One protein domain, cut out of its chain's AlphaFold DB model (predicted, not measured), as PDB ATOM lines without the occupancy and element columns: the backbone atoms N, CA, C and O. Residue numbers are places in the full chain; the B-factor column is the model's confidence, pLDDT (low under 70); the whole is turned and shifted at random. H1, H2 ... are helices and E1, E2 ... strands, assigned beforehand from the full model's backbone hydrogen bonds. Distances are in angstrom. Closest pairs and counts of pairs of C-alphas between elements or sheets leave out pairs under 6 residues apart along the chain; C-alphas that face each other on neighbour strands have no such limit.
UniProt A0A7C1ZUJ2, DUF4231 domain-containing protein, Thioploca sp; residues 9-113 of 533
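What this domain is: This is residues 9 to 113 of the 533 residues of the protein "DUF4231 domain-containing protein" of Thioploca sp (UniProt A0A7C1ZUJ2). A small sheet of three parallel strands lies in the middle, with H2 and H3 over one face and H5 alone over the other. H4 packs on H2 beyond the sheet, and H1 sits out to the side, touching H2 alone among the helices. The 105 printed residues, mostly helix by class, include named elements in the order H1 E1 H2 E2 H3 H4 E3 H5; the sheet's order is E1 E2 E3. The whole is compact, with a radius of gyration of the C-alphas of 13.6 A and spans of 35 by 34 by 21 A.

How they stand to each other: E2, residues 53 to 57, is the inner strand between edge strands E1, residues 30 to 33, and E3, residues 91 to 95. Within hydrogen-bond range are N 54 and O 30, 2.8 A, and N 94 and O 55, 2.8 A. H3, residues 61 to 71, is on the sheet at a height of 8.5 A and runs across the strands, at 78 degrees to E2 on the local plane; its closest C-alphas to E2 are Asp 64 and Ser 57, 5.2 A. H2, residues 37 to 48, is on the same face, over E1. H5, residues 100 to 111, is on the opposite face at a height of 10.1 A, along the strands. H4, residues 80 to 88, touches H2, closest at the C-alphas of Ile 85 and Leu 44, 5.7 A. H1, residues 9 to 23, only just touches H2, with 3 pairs of C-alphas within 8 A, closest Ile 12 and Glu 42, 6.8 A. E1, H2, E2 and E2, H3 H4, E3 are strand-helix-strand units, parallel neighbours joined through helices, with right-handed crossovers. In the five helices every O i to N i+4 pair is within hydrogen-bond range.

Where its parts are: H1 runs 20.5 A from C-alpha 9 at (32.580, 0.645, 39.434). H2 measures 17.0 A, H3 15.6 A and E3 13.2 A. H5, 16.2 A, ends at C-alpha 111, (44.243, -23.200, 41.430).

The domain as a whole: The C-alphas farthest apart, Lys 25 and Asp 75, are 37.5 A apart. The printed part has no cut and no long link. Its mean pLDDT is 85.9, with residues 25, 75 and 112 to 113 under 70.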
ATOM      1  N   ALA A   9      32.186   1.055  38.084       74.75
ATOM      2  CA  ALA A   9      32.580   0.645  39.434       74.75
ATOM      3  C   ALA A   9      31.584  -0.325  40.107       74.75
ATOM      4  O   ALA A   9      31.996  -1.186  40.886       74.75
ATOM      5  N   GLN A  10      30.283  -0.211  39.816       78.56
ATOM      6  CA  GLN A  10      29.260  -1.105  40.373       78.56
ATOM      7  C   GLN A  10      29.317  -2.492  39.729       78.56
ATOM      8  O   GLN A  10      29.118  -3.497  40.411       78.56
ATOM      9  N   GLU A  11      29.651  -2.555  38.438       82.25
ATOM     10  CA  GLU A  11      29.878  -3.814  37.730       82.25
ATOM     11  C   GLU A  11      31.090  -4.565  38.300       82.25
ATOM     12  O   GLU A  11      30.990  -5.758  38.601       82.25
ATOM     13  N   ILE A  12      32.202  -3.859  38.534       82.50
ATOM     14  CA  ILE A  12      33.400  -4.417  39.180       82.50
ATOM     15  C   ILE A  12      33.042  -4.972  40.561       82.50
ATOM     16  O   ILE A  12      33.290  -6.145  40.841       82.50
ATOM     17  N   ALA A  13      32.399  -4.166  41.410       82.88
ATOM     18  CA  ALA A  13      32.011  -4.592  42.753       82.88
ATOM     19  C   ALA A  13      31.132  -5.854  42.729       82.88
ATOM     20  O   ALA A  13      31.389  -6.794  43.482       82.88
ATOM     21  N   PHE A  14      30.144  -5.917  41.829       86.06
ATOM     22  CA  PHE A  14      29.289  -7.094  41.673       86.06
ATOM     23  C   PHE A  14      30.080  -8.334  41.240       86.06
ATOM     24  O   PHE A  14      29.919  -9.405  41.829       86.06
ATOM     25  N   ARG A  15      30.967  -8.205  40.243       87.56
ATOM     26  CA  ARG A  15      31.777  -9.320  39.730       87.56
ATOM     27  C   ARG A  15      32.663  -9.922  40.818       87.56
ATOM     28  O   ARG A  15      32.726 -11.145  40.946       87.56
ATOM     29  N   TYR A  16      33.295  -9.078  41.627       88.12
ATOM     30  CA  TYR A  16      34.155  -9.513  42.725       88.12
ATOM     31  C   TYR A  16      33.373 -10.047  43.927       88.12
ATOM     32  O   TYR A  16      33.802 -11.029  44.523       88.12
ATOM     33  N   GLN A  17      32.190  -9.507  44.239       86.06
ATOM     34  CA  GLN A  17      31.299 -10.096  45.248       86.06
ATOM     35  C   GLN A  17      30.804 -11.486  44.837       86.06
ATOM     36  O   GLN A  17      30.845 -12.424  45.635       86.06
ATOM     37  N   LEU A  18      30.373 -11.642  43.581       87.38
ATOM     38  CA  LEU A  18      29.963 -12.934  43.036       87.38
ATOM     39  C   LEU A  18      31.135 -13.917  43.037       87.38
ATOM     40  O   LEU A  18      30.997 -15.055  43.486       87.38
ATOM     41  N   GLY A  19      32.300 -13.467  42.570       85.19
ATOM     42  CA  GLY A  19      33.514 -14.263  42.589       85.19
ATOM     43  C   GLY A  19      33.918 -14.661  44.011       85.19
ATOM     44  O   GLY A  19      34.227 -15.825  44.219       85.19
ATOM     45  N   ALA A  20      33.807 -13.778  45.009       82.69
ATOM     46  CA  ALA A  20      34.077 -14.086  46.418       82.69
ATOM     47  C   ALA A  20      33.118 -15.145  46.988       82.69
ATOM     48  O   ALA A  20      33.551 -16.054  47.701       82.69
ATOM     49  N   ALA A  21      31.833 -15.087  46.619       83.75
ATOM     50  CA  ALA A  21      30.839 -16.087  47.009       83.75
ATOM     51  C   ALA A  21      31.101 -17.474  46.384       83.75
ATOM     52  O   ALA A  21      30.797 -18.505  46.985       83.75
ATOM     53  N   VAL A  22      31.681 -17.523  45.180       83.44
ATOM     54  CA  VAL A  22      32.115 -18.781  44.543       83.44
ATOM     55  C   VAL A  22      33.453 -19.253  45.121       83.44
ATOM     56  O   VAL A  22      33.624 -20.448  45.398       83.44
ATOM     57  N   ALA A  23      34.370 -18.314  45.364       79.44
ATOM     58  CA  ALA A  23      35.717 -18.551  45.865       79.44
ATOM     59  C   ALA A  23      35.734 -19.171  47.274       79.44
ATOM     60  O   ALA A  23      36.715 -19.779  47.692       79.44
ATOM     61  N   THR A  24      34.610 -19.103  47.998       70.25
ATOM     62  CA  THR A  24      34.440 -19.764  49.299       70.25
ATOM     63  C   THR A  24      34.523 -21.294  49.203       70.25
ATOM     64  O   THR A  24      34.876 -21.956  50.176       70.25
ATOM     65  N   LYS A  25      34.177 -21.881  48.045       65.75
ATOM     66  CA  LYS A  25      34.168 -23.343  47.826       65.75
ATOM     67  C   LYS A  25      35.176 -23.819  46.788       65.75
ATOM     68  O   LYS A  25      35.500 -25.006  46.769       65.75
ATOM     69  N   LYS A  26      35.623 -22.937  45.898       76.69
ATOM     70  CA  LYS A  26      36.553 -23.255  44.815       76.69
ATOM     71  C   LYS A  26      37.673 -22.219  44.778       76.69
ATOM     72  O   LYS A  26      37.399 -21.056  45.009       76.69
ATOM     73  N   PRO A  27      38.915 -22.607  44.485       77.06
ATOM     74  CA  PRO A  27      40.013 -21.657  44.351       77.06
ATOM     75  C   PRO A  27      39.783 -20.721  43.157       77.06
ATOM     76  O   PRO A  27      39.201 -21.120  42.146       77.06
ATOM     77  N   ALA A  28      40.240 -19.478  43.295       85.56
ATOM     78  CA  ALA A  28      40.168 -18.441  42.277       85.56
ATOM     79  C   ALA A  28      41.575 -17.900  42.010       85.56
ATOM     80  O   ALA A  28      42.391 -17.829  42.925       85.56
ATOM     81  N   VAL A  29      41.848 -17.524  40.764       89.44
ATOM     82  CA  VAL A  29      43.092 -16.872  40.345       89.44
ATOM     83  C   VAL A  29      42.730 -15.712  39.429       89.44
ATOM     84  O   VAL A  29      41.796 -15.818  38.633       89.44
ATOM     85  N   THR A  30      43.447 -14.602  39.555       93.31
ATOM     86  CA  THR A  30      43.327 -13.454  38.651       93.31
ATOM     87  C   THR A  30      44.458 -13.520  37.639       93.31
ATOM     88  O   THR A  30      45.603 -13.724  38.026       93.31
ATOM     89  N   ILE A  31      44.157 -13.346  36.355       94.56
ATOM     90  CA  ILE A  31      45.174 -13.251  35.304       94.56
ATOM     91  C   ILE A  31      45.100 -11.845  34.723       94.56
ATOM     92  O   ILE A  31      44.049 -11.438  34.227       94.56
ATOM     93  N   LEU A  32      46.206 -11.112  34.812       95.69
ATOM     94  CA  LEU A  32      46.372  -9.803  34.205       95.69
ATOM     95  C   LEU A  32      47.110  -9.952  32.878       95.69
ATOM     96  O   LEU A  32      48.242 -10.433  32.834       95.69
ATOM     97  N   VAL A  33      46.454  -9.509  31.811       94.69
ATOM     98  CA  VAL A  33      47.006  -9.438  30.457       94.69
ATOM     99  C   VAL A  33      46.826  -7.999  29.999       94.69
ATOM    100  O   VAL A  33      45.687  -7.551  29.863       94.69
ATOM    101  N   ASN A  34      47.927  -7.275  29.788       93.62
ATOM    102  CA  ASN A  34      47.917  -5.826  29.580       93.62
ATOM    103  C   ASN A  34      47.195  -5.120  30.760       93.62
ATOM    104  O   ASN A  34      47.293  -5.569  31.901       93.62
ATOM    105  N   GLY A  35      46.457  -4.040  30.526       89.31
ATOM    106  CA  GLY A  35      45.563  -3.410  31.492       89.31
ATOM    107  C   GLY A  35      45.844  -1.927  31.691       89.31
ATOM    108  O   GLY A  35      46.976  -1.473  31.569       89.31
ATOM    109  N   GLY A  36      44.799  -1.179  32.044       88.25
ATOM    110  CA  GLY A  36      44.878   0.250  32.366       88.25
ATOM    111  C   GLY A  36      44.353   0.562  33.770       88.25
ATOM    112  O   GLY A  36      44.223  -0.330  34.607       88.25
ATOM    113  N   GLU A  37      43.970   1.816  34.013       84.69
ATOM    114  CA  GLU A  37      43.426   2.300  35.300       84.69
ATOM    115  C   GLU A  37      42.292   1.426  35.863       84.69
ATOM    116  O   GLU A  37      42.257   1.097  37.050       84.69
ATOM    117  N   GLN A  38      41.375   0.972  35.003       86.19
ATOM    118  CA  GLN A  38      40.278   0.105  35.432       86.19
ATOM    119  C   GLN A  38      40.787  -1.268  35.898       86.19
ATOM    120  O   GLN A  38      40.344  -1.770  36.930       86.19
ATOM    121  N   SER A  39      41.759  -1.849  35.189       91.62
ATOM    122  CA  SER A  39      42.398  -3.115  35.567       91.62
ATOM    123  C   SER A  39      43.159  -2.997  36.888       91.62
ATOM    124  O   SER A  39      43.183  -3.961  37.645       91.62
ATOM    125  N   ARG A  40      43.716  -1.821  37.214       92.19
ATOM    126  CA  ARG A  40      44.372  -1.559  38.507       92.19
ATOM    127  C   ARG A  40      43.375  -1.629  39.663       92.19
ATOM    128  O   ARG A  40      43.637  -2.302  40.658       92.19
ATOM    129  N   ALA A  41      42.206  -1.002  39.517       88.94
ATOM    130  CA  ALA A  41      41.144  -1.072  40.523       88.94
ATOM    131  C   ALA A  41      40.619  -2.508  40.722       88.94
ATOM    132  O   ALA A  41      40.331  -2.920  41.846       88.94
ATOM    133  N   GLU A  42      40.517  -3.280  39.639       91.62
ATOM    134  CA  GLU A  42      40.152  -4.698  39.679       91.62
ATOM    135  C   GLU A  42      41.231  -5.548  40.369       91.62
ATOM    136  O   GLU A  42      40.917  -6.357  41.244       91.62
ATOM    137  N   LEU A  43      42.509  -5.314  40.055       92.94
ATOM    138  CA  LEU A  43      43.625  -5.998  40.703       92.94
ATOM    139  C   LEU A  43      43.650  -5.751  42.209       92.94
ATOM    140  O   LEU A  43      43.832  -6.687  42.980       92.94
ATOM    141  N   LEU A  44      43.421  -4.506  42.628       91.81
ATOM    142  CA  LEU A  44      43.364  -4.140  44.039       91.81
ATOM    143  C   LEU A  44      42.270  -4.923  44.782       91.81
ATOM    144  O   LEU A  44      42.478  -5.365  45.910       91.81
ATOM    145  N   GLN A  45      41.116  -5.149  44.147       89.75
ATOM    146  CA  GLN A  45      40.070  -6.000  44.720       89.75
ATOM    147  C   GLN A  45      40.518  -7.459  44.830       89.75
ATOM    148  O   GLN A  45      40.276  -8.086  45.862       89.75
ATOM    149  N   SER A  46      41.210  -7.993  43.818       91.06
ATOM    150  CA  SER A  46      41.808  -9.332  43.894       91.06
ATOM    151  C   SER A  46      42.790  -9.454  45.064       91.06
ATOM    152  O   SER A  46      42.716 -10.433  45.806       91.06
ATOM    153  N   VAL A  47      43.655  -8.453  45.272       88.69
ATOM    154  CA  VAL A  47      44.615  -8.408  46.391       88.69
ATOM    155  C   VAL A  47      43.896  -8.410  47.737       88.69
ATOM    156  O   VAL A  47      44.184  -9.250  48.587       88.69
ATOM    157  N   ARG A  48      42.887  -7.552  47.914       86.75
ATOM    158  CA  ARG A  48      42.102  -7.472  49.160       86.75
ATOM    159  C   ARG A  48      41.307  -8.737  49.469       86.75
ATOM    160  O   ARG A  48      41.060  -9.040  50.634       86.75
ATOM    161  N   LEU A  49      40.902  -9.475  48.438       82.88
ATOM    162  CA  LEU A  49      40.260 -10.786  48.569       82.88
ATOM    163  C   LEU A  49      41.270 -11.933  48.747       82.88
ATOM    164  O   LEU A  49      40.855 -13.083  48.901       82.88
ATOM    165  N   GLY A  50      42.573 -11.639  48.719       78.06
ATOM    166  CA  GLY A  50      43.651 -12.615  48.867       78.06
ATOM    167  C   GLY A  50      43.790 -13.568  47.679       78.06
ATOM    168  O   GLY A  50      44.309 -14.673  47.837       78.06
ATOM    169  N   TRP A  51      43.290 -13.200  46.497       87.31
ATOM    170  CA  TRP A  51      43.389 -14.051  45.312       87.31
ATOM    171  C   TRP A  51      44.788 -13.953  44.696       87.31
ATOM    172  O   TRP A  51      45.280 -12.840  44.508       87.31
ATOM    173  N   PRO A  52      45.419 -15.081  44.320       87.50
ATOM    174  CA  PRO A  52      46.670 -15.054  43.576       87.50
ATOM    175  C   PRO A  52      46.499 -14.350  42.229       87.50
ATOM    176  O   PRO A  52      45.465 -14.496  41.566       87.50
ATOM    177  N   ILE A  53      47.527 -13.610  41.822       93.25
ATOM    178  CA  ILE A  53      47.545 -12.832  40.586       93.25
ATOM    179  C   ILE A  53      48.689 -13.334  39.710       93.25
ATOM    180  O   ILE A  53      49.833 -13.410  40.149       93.25
ATOM    181  N   ILE A  54      48.377 -13.669  38.464       94.44
ATOM    182  CA  ILE A  54      49.352 -14.012  37.431       94.44
ATOM    183  C   ILE A  54      49.420 -12.833  36.473       94.44
ATOM    184  O   ILE A  54      48.409 -12.478  35.871       94.44
ATOM    185  N   VAL A  55      50.590 -12.222  36.340       96.00
ATOM    186  CA  VAL A  55      50.813 -11.086  35.442       96.00
ATOM    187  C   VAL A  55      51.585 -11.572  34.229       96.00
ATOM    188  O   VAL A  55      52.684 -12.101  34.385       96.00
ATOM    189  N   LEU A  56      51.015 -11.401  33.035       95.56
ATOM    190  CA  LEU A  56      51.691 -11.739  31.784       95.56
ATOM    191  C   LEU A  56      52.570 -10.570  31.324       95.56
ATOM    192  O   LEU A  56      52.052  -9.590  30.788       95.56
ATOM    193  N   SER A  57      53.883 -10.656  31.534       93.56
ATOM    194  CA  SER A  57      54.828  -9.632  31.071       93.56
ATOM    195  C   SER A  57      55.074  -9.736  29.563       93.56
ATOM    196  O   SER A  57      54.887 -10.788  28.955       93.56
ATOM    197  N   GLY A  58      55.450  -8.626  28.933       89.75
ATOM    198  CA  GLY A  58      55.527  -8.487  27.478       89.75
ATOM    199  C   GLY A  58      54.176  -8.194  26.819       89.75
ATOM    200  O   GLY A  58      54.073  -8.219  25.593       89.75
ATOM    201  N   THR A  59      53.130  -7.918  27.610       92.69
ATOM    202  CA  THR A  59      51.780  -7.621  27.097       92.69
ATOM    203  C   THR A  59      51.432  -6.132  27.110       92.69
ATOM    204  O   THR A  59      50.445  -5.751  26.478       92.69
ATOM    205  N   GLY A  60      52.246  -5.282  27.748       89.00
ATOM    206  CA  GLY A  60      52.102  -3.825  27.779       89.00
ATOM    207  C   GLY A  60      51.397  -3.254  29.017       89.00
ATOM    208  O   GLY A  60      50.740  -3.959  29.781       89.00
ATOM    209  N   GLN A  61      51.485  -1.926  29.159       93.62
ATOM    210  CA  GLN A  61      50.756  -1.104  30.141       93.62
ATOM    211  C   GLN A  61      50.920  -1.593  31.596       93.62
ATOM    212  O   GLN A  61      52.049  -1.778  32.046       93.62
ATOM    213  N   LEU A  62      49.819  -1.792  32.333       94.44
ATOM    214  CA  LEU A  62      49.832  -2.167  33.748       94.44
ATOM    215  C   LEU A  62      50.545  -3.501  34.005       94.44
ATOM    216  O   LEU A  62      51.178  -3.660  35.043       94.44
ATOM    217  N   ALA A  63      50.457  -4.462  33.080       94.31
ATOM    218  CA  ALA A  63      51.115  -5.755  33.247       94.31
ATOM    219  C   ALA A  63      52.645  -5.614  33.260       94.31
ATOM    220  O   ALA A  63      53.304  -6.183  34.127       94.31
ATOM    221  N   ASP A  64      53.197  -4.804  32.356       94.62
ATOM    222  CA  ASP A  64      54.641  -4.552  32.303       94.62
ATOM    223  C   ASP A  64      55.098  -3.599  33.413       94.62
ATOM    224  O   ASP A  64      56.192  -3.771  33.942       94.62
ATOM    225  N   GLU A  65      54.252  -2.647  33.824       93.62
ATOM    226  CA  GLU A  65      54.494  -1.799  35.000       93.62
ATOM    227  C   GLU A  65      54.630  -2.652  36.269       93.62
ATOM    228  O   GLU A  65      55.615  -2.536  36.997       93.62
ATOM    229  N   ILE A  66      53.689  -3.570  36.511       92.94
ATOM    230  CA  ILE A  66      53.746  -4.478  37.662       92.94
ATOM    231  C   ILE A  66      54.914  -5.453  37.536       92.94
ATOM    232  O   ILE A  66      55.579  -5.715  38.533       92.94
ATOM    233  N   ALA A  67      55.191  -5.981  36.341       91.62
ATOM    234  CA  ALA A  67      56.327  -6.873  36.127       91.62
ATOM    235  C   ALA A  67      57.663  -6.177  36.428       91.62
ATOM    236  O   ALA A  67      58.499  -6.751  37.125       91.62
ATOM    237  N   ALA A  68      57.831  -4.928  35.982       90.06
ATOM    238  CA  ALA A  68      59.009  -4.118  36.275       90.06
ATOM    239  C   ALA A  68      59.140  -3.842  37.778       90.06
ATOM    240  O   ALA A  68      60.195  -4.099  38.346       90.06
ATOM    241  N   LEU A  69      58.057  -3.421  38.444       89.12
ATOM    242  CA  LEU A  69      58.036  -3.179  39.895       89.12
ATOM    243  C   LEU A  69      58.201  -4.458  40.730       89.12
ATOM    244  O   LEU A  69      58.555  -4.395  41.907       89.12
ATOM    245  N   HIS A  70      57.864  -5.620  40.170       86.12
ATOM    246  CA  HIS A  70      58.057  -6.913  40.820       86.12
ATOM    247  C   HIS A  70      59.510  -7.372  40.718       86.12
ATOM    248  O   HIS A  70      60.012  -7.997  41.650       86.12
ATOM    249  N   GLN A  71      60.173  -7.063  39.601       81.44
ATOM    250  CA  GLN A  71      61.576  -7.388  39.376       81.44
ATOM    251  C   GLN A  71      62.521  -6.416  40.095       81.44
ATOM    252  O   GLN A  71      63.500  -6.855  40.691       81.44
ATOM    253  N   ASP A  72      62.216  -5.120  40.057       80.56
ATOM    254  CA  ASP A  72      62.959  -4.052  40.721       80.56
ATOM    255  C   ASP A  72      61.965  -3.163  41.475       80.56
ATOM    256  O   ASP A  72      61.276  -2.320  40.894       80.56
ATOM    257  N   ARG A  73      61.806  -3.433  42.774       78.25
ATOM    258  CA  ARG A  73      60.788  -2.785  43.602       78.25
ATOM    259  C   ARG A  73      61.346  -1.470  44.167       78.25
ATOM    260  O   ARG A  73      62.192  -1.529  45.056       78.25
ATOM    261  N   PRO A  74      60.864  -0.296  43.716       79.75
ATOM    262  CA  PRO A  74      61.342   0.982  44.218       79.75
ATOM    263  C   PRO A  74      60.854   1.236  45.646       79.75
ATOM    264  O   PRO A  74      59.755   0.838  46.034       79.75
ATOM    265  N   ASP A  75      61.652   1.996  46.391       67.94
ATOM    266  CA  ASP A  75      61.413   2.357  47.794       67.94
ATOM    267  C   ASP A  75      60.097   3.102  48.042       67.94
ATOM    268  O   ASP A  75      59.526   3.060  49.132       67.94
ATOM    269  N   PHE A  76      59.632   3.839  47.034       76.75
ATOM    270  CA  PHE A  76      58.417   4.627  47.109       76.75
ATOM    271  C   PHE A  76      57.617   4.479  45.825       76.75
ATOM    272  O   PHE A  76      58.032   4.913  44.750       76.75
ATOM    273  N   ILE A  77      56.426   3.911  45.971       85.44
ATOM    274  CA  ILE A  77      55.411   3.899  44.928       85.44
ATOM    275  C   ILE A  77      54.447   5.039  45.250       85.44
ATOM    276  O   ILE A  77      53.696   4.975  46.222       85.44
ATOM    277  N   ALA A  78      54.496   6.104  44.445       81.56
ATOM    278  CA  ALA A  78      53.712   7.321  44.672       81.56
ATOM    279  C   ALA A  78      52.199   7.078  44.663       81.56
ATOM    280  O   ALA A  78      51.435   7.824  45.277       81.56
ATOM    281  N   GLU A  79      51.767   6.036  43.960       87.88
ATOM    282  CA  GLU A  79      50.368   5.698  43.822       87.88
ATOM    283  C   GLU A  79      49.907   4.706  44.908       87.88
ATOM    284  O   GLU A  79      50.375   3.565  44.930       87.88
ATOM    285  N   PRO A  80      48.942   5.080  45.775       88.50
ATOM    286  CA  PRO A  80      48.542   4.251  46.916       88.50
ATOM    287  C   PRO A  80      48.000   2.871  46.531       88.50
ATOM    288  O   PRO A  80      48.302   1.882  47.192       88.50
ATOM    289  N   ALA A  81      47.208   2.792  45.457       87.12
ATOM    290  CA  ALA A  81      46.637   1.529  44.993       87.12
ATOM    291  C   ALA A  81      47.726   0.568  44.501       87.12
ATOM    292  O   ALA A  81      47.679  -0.623  44.792       87.12
ATOM    293  N   LEU A  82      48.720   1.093  43.782       89.12
ATOM    294  CA  LEU A  82      49.839   0.308  43.278       89.12
ATOM    295  C   LEU A  82      50.767  -0.124  44.424       89.12
ATOM    296  O   LEU A  82      51.218  -1.265  44.439       89.12
ATOM    297  N   ALA A  83      50.974   0.736  45.426       84.94
ATOM    298  CA  ALA A  83      51.712   0.395  46.639       84.94
ATOM    299  C   ALA A  83      51.058  -0.766  47.409       84.94
ATOM    300  O   ALA A  83      51.750  -1.716  47.765       84.94
ATOM    301  N   GLU A  84      49.733  -0.733  47.609       84.50
ATOM    302  CA  GLU A  84      48.979  -1.822  48.256       84.50
ATOM    303  C   GLU A  84      49.033  -3.112  47.422       84.50
ATOM    304  O   GLU A  84      49.290  -4.186  47.963       84.50
ATOM    305  N   ILE A  85      48.875  -3.013  46.094       90.81
ATOM    306  CA  ILE A  85      48.983  -4.170  45.193       90.81
ATOM    307  C   ILE A  85      50.349  -4.840  45.318       90.81
ATOM    308  O   ILE A  85      50.424  -6.064  45.396       90.81
ATOM    309  N   MET A  86      51.425  -4.058  45.332       89.56
ATOM    310  CA  MET A  86      52.763  -4.616  45.460       89.56
ATOM    311  C   MET A  86      52.997  -5.151  46.879       89.56
ATOM    312  O   MET A  86      53.484  -6.268  47.030       89.56
ATOM    313  N   ALA A  87      52.631  -4.415  47.926       76.00
ATOM    314  CA  ALA A  87      52.875  -4.832  49.306       76.00
ATOM    315  C   ALA A  87      52.126  -6.121  49.689       76.00
ATOM    316  O   ALA A  87      52.742  -7.051  50.211       76.00
ATOM    317  N   ASP A  88      50.830  -6.195  49.380       76.19
ATOM    318  CA  ASP A  88      49.939  -7.259  49.860       76.19
ATOM    319  C   ASP A  88      49.606  -8.312  48.787       76.19
ATOM    320  O   ASP A  88      49.060  -9.378  49.089       76.19
ATOM    321  N   GLY A  89      49.907  -8.040  47.515       82.00
ATOM    322  CA  GLY A  89      49.545  -8.914  46.404       82.00
ATOM    323  C   GLY A  89      50.416 -10.164  46.289       82.00
ATOM    324  O   GLY A  89      51.640 -10.099  46.183       82.00
ATOM    325  N   ASN A  90      49.772 -11.332  46.188       81.88
ATOM    326  CA  ASN A  90      50.431 -12.582  45.796       81.88
ATOM    327  C   ASN A  90      50.603 -12.637  44.267       81.88
ATOM    328  O   ASN A  90      49.797 -13.251  43.561       81.88
ATOM    329  N   ILE A  91      51.626 -11.943  43.769       88.81
ATOM    330  CA  ILE A  91      51.883 -11.749  42.338       88.81
ATOM    331  C   ILE A  91      52.907 -12.772  41.835       88.81
ATOM    332  O   ILE A  91      53.970 -12.949  42.422       88.81
ATOM    333  N   SER A  92      52.589 -13.443  40.729       88.19
ATOM    334  CA  SER A  92      53.511 -14.261  39.939       88.19
ATOM    335  C   SER A  92      53.630 -13.669  38.540       88.19
ATOM    336  O   SER A  92      52.632 -13.582  37.827       88.19
ATOM    337  N   VAL A  93      54.833 -13.272  38.140       90.56
ATOM    338  CA  VAL A  93      55.092 -12.760  36.789       90.56
ATOM    339  C   VAL A  93      55.423 -13.929  35.861       90.56
ATOM    340  O   VAL A  93      56.203 -14.807  36.229       90.56
ATOM    341  N   PHE A  94      54.815 -13.952  34.674       92.31
ATOM    342  CA  PHE A  94      55.064 -14.947  33.634       92.31
ATOM    343  C   PHE A  94      55.278 -14.249  32.280       92.31
ATOM    344  O   PHE A  94      54.417 -13.472  31.874       92.31
ATOM    345  N   PRO A  95      56.390 -14.497  31.573       91.88
ATOM    346  CA  PRO A  95      56.647 -13.889  30.269       91.88
ATOM    347  C   PRO A  95      55.698 -14.436  29.194       91.88
ATOM    348  O   PRO A  95      55.477 -15.640  29.113       91.88
ATOM    349  N   VAL A  96      55.108 -13.567  28.365       92.62
ATOM    350  CA  VAL A  96      54.128 -13.963  27.330       92.62
ATOM    351  C   VAL A  96      54.718 -14.898  26.266       92.62
ATOM    352  O   VAL A  96      53.984 -15.660  25.642       92.62
ATOM    353  N   ASP A  97      56.034 -14.851  26.074       90.25
ATOM    354  CA  ASP A  97      56.828 -15.721  25.206       90.25
ATOM    355  C   ASP A  97      57.327 -17.002  25.904       90.25
ATOM    356  O   ASP A  97      58.030 -17.798  25.286       90.25
ATOM    357  N   GLY A  98      56.949 -17.225  27.168       87.00
ATOM    358  CA  GLY A  98      57.263 -18.441  27.918       87.00
ATOM    359  C   GLY A  98      56.522 -19.690  27.424       87.00
ATOM    360  O   GLY A  98      55.501 -19.621  26.735       87.00
ATOM    361  N   GLU A  99      57.019 -20.861  27.822       91.56
ATOM    362  CA  GLU A  99      56.452 -22.158  27.437       91.56
ATOM    363  C   GLU A  99      55.038 -22.361  28.014       91.56
ATOM    364  O   GLU A  99      54.793 -22.190  29.213       91.56
ATOM    365  N   ILE A 100      54.090 -22.801  27.176       89.62
ATOM    366  CA  ILE A 100      52.676 -22.988  27.568       89.62
ATOM    367  C   ILE A 100      52.544 -23.968  28.744       89.62
ATOM    368  O   ILE A 100      51.704 -23.784  29.625       89.62
ATOM    369  N   GLU A 101      53.396 -24.989  28.782       85.50
ATOM    370  CA  GLU A 101      53.417 -26.011  29.830       85.50
ATOM    371  C   GLU A 101      53.792 -25.427  31.204       85.50
ATOM    372  O   GLU A 101      53.293 -25.880  32.238       85.50
ATOM    373  N   GLU A 102      54.638 -24.394  31.239       81.62
ATOM    374  CA  GLU A 102      54.980 -23.683  32.471       81.62
ATOM    375  C   GLU A 102      53.829 -22.797  32.947       81.62
ATOM    376  O   GLU A 102      53.520 -22.793  34.143       81.62
ATOM    377  N   LEU A 103      53.135 -22.118  32.025       87.44
ATOM    378  CA  LEU A 103      51.930 -21.351  32.347       87.44
ATOM    379  C   LEU A 103      50.823 -22.263  32.888       87.44
ATOM    380  O   LEU A 103      50.197 -21.948  33.902       87.44
ATOM    381  N   GLU A 104      50.609 -23.419  32.257       86.38
ATOM    382  CA  GLU A 104      49.647 -24.427  32.702       86.38
ATOM    383  C   GLU A 104      49.989 -24.933  34.110       86.38
ATOM    384  O   GLU A 104      49.123 -24.966  34.993       86.38
ATOM    385  N   ARG A 105      51.263 -25.252  34.375       80.94
ATOM    386  CA  ARG A 105      51.733 -25.630  35.718       80.94
ATOM    387  C   ARG A 105      51.514 -24.518  36.736       80.94
ATOM    388  O   ARG A 105      51.086 -24.805  37.856       80.94
ATOM    389  N   LEU A 106      51.779 -23.266  36.371       81.31
ATOM    390  CA  LEU A 106      51.624 -22.115  37.253       81.31
ATOM    391  C   LEU A 106      50.148 -21.869  37.594       81.31
ATOM    392  O   LEU A 106      49.817 -21.724  38.772       81.31
ATOM    393  N   ILE A 107      49.251 -21.921  36.606       87.00
ATOM    394  CA  ILE A 107      47.798 -21.827  36.813       87.00
ATOM    395  C   ILE A 107      47.310 -22.983  37.688       87.00
ATOM    396  O   ILE A 107      46.603 -22.753  38.670       87.00
ATOM    397  N   HIS A 108      47.718 -24.223  37.399       80.81
ATOM    398  CA  HIS A 108      47.355 -25.375  38.223       80.81
ATOM    399  C   HIS A 108      47.880 -25.271  39.652       80.81
ATOM    400  O   HIS A 108      47.182 -25.685  40.578       80.81
ATOM    401  N   ARG A 109      49.075 -24.710  39.857       73.25
ATOM    402  CA  ARG A 109      49.634 -24.456  41.188       73.25
ATOM    403  C   ARG A 109      48.771 -23.459  41.961       73.25
ATOM    404  O   ARG A 109      48.368 -23.772  43.077       73.25
ATOM    405  N   GLN A 110      48.410 -22.328  41.352       77.81
ATOM    406  CA  GLN A 110      47.561 -21.319  42.001       77.81
ATOM    407  C   GLN A 110      46.134 -21.836  42.259       77.81
ATOM    408  O   GLN A 110      45.550 -21.593  43.315       77.81
ATOM    409  N   LEU A 111      45.584 -22.621  41.328       76.81
ATOM    410  CA  LEU A 111      44.243 -23.200  41.430       76.81
ATOM    411  C   LEU A 111      44.168 -24.483  42.260       76.81
ATOM    412  O   LEU A 111      43.069 -24.910  42.587       76.81
ATOM    413  N   ARG A 112      45.266 -25.146  42.626       63.88
ATOM    414  CA  ARG A 112      45.184 -26.269  43.579       63.88
ATOM    415  C   ARG A 112      44.887 -25.788  44.997       63.88
ATOM    416  O   ARG A 112      44.440 -26.592  45.821       63.88
ATOM    417  N   GLY A 113      45.080 -24.492  45.254       58.09
ATOM    418  CA  GLY A 113      45.164 -23.948  46.597       58.09
ATOM    419  C   GLY A 113      46.388 -24.505  47.316       58.09
ATOM    420  O   GLY A 113      46.946 -25.541  46.947       58.09
TER     421      GLY A 113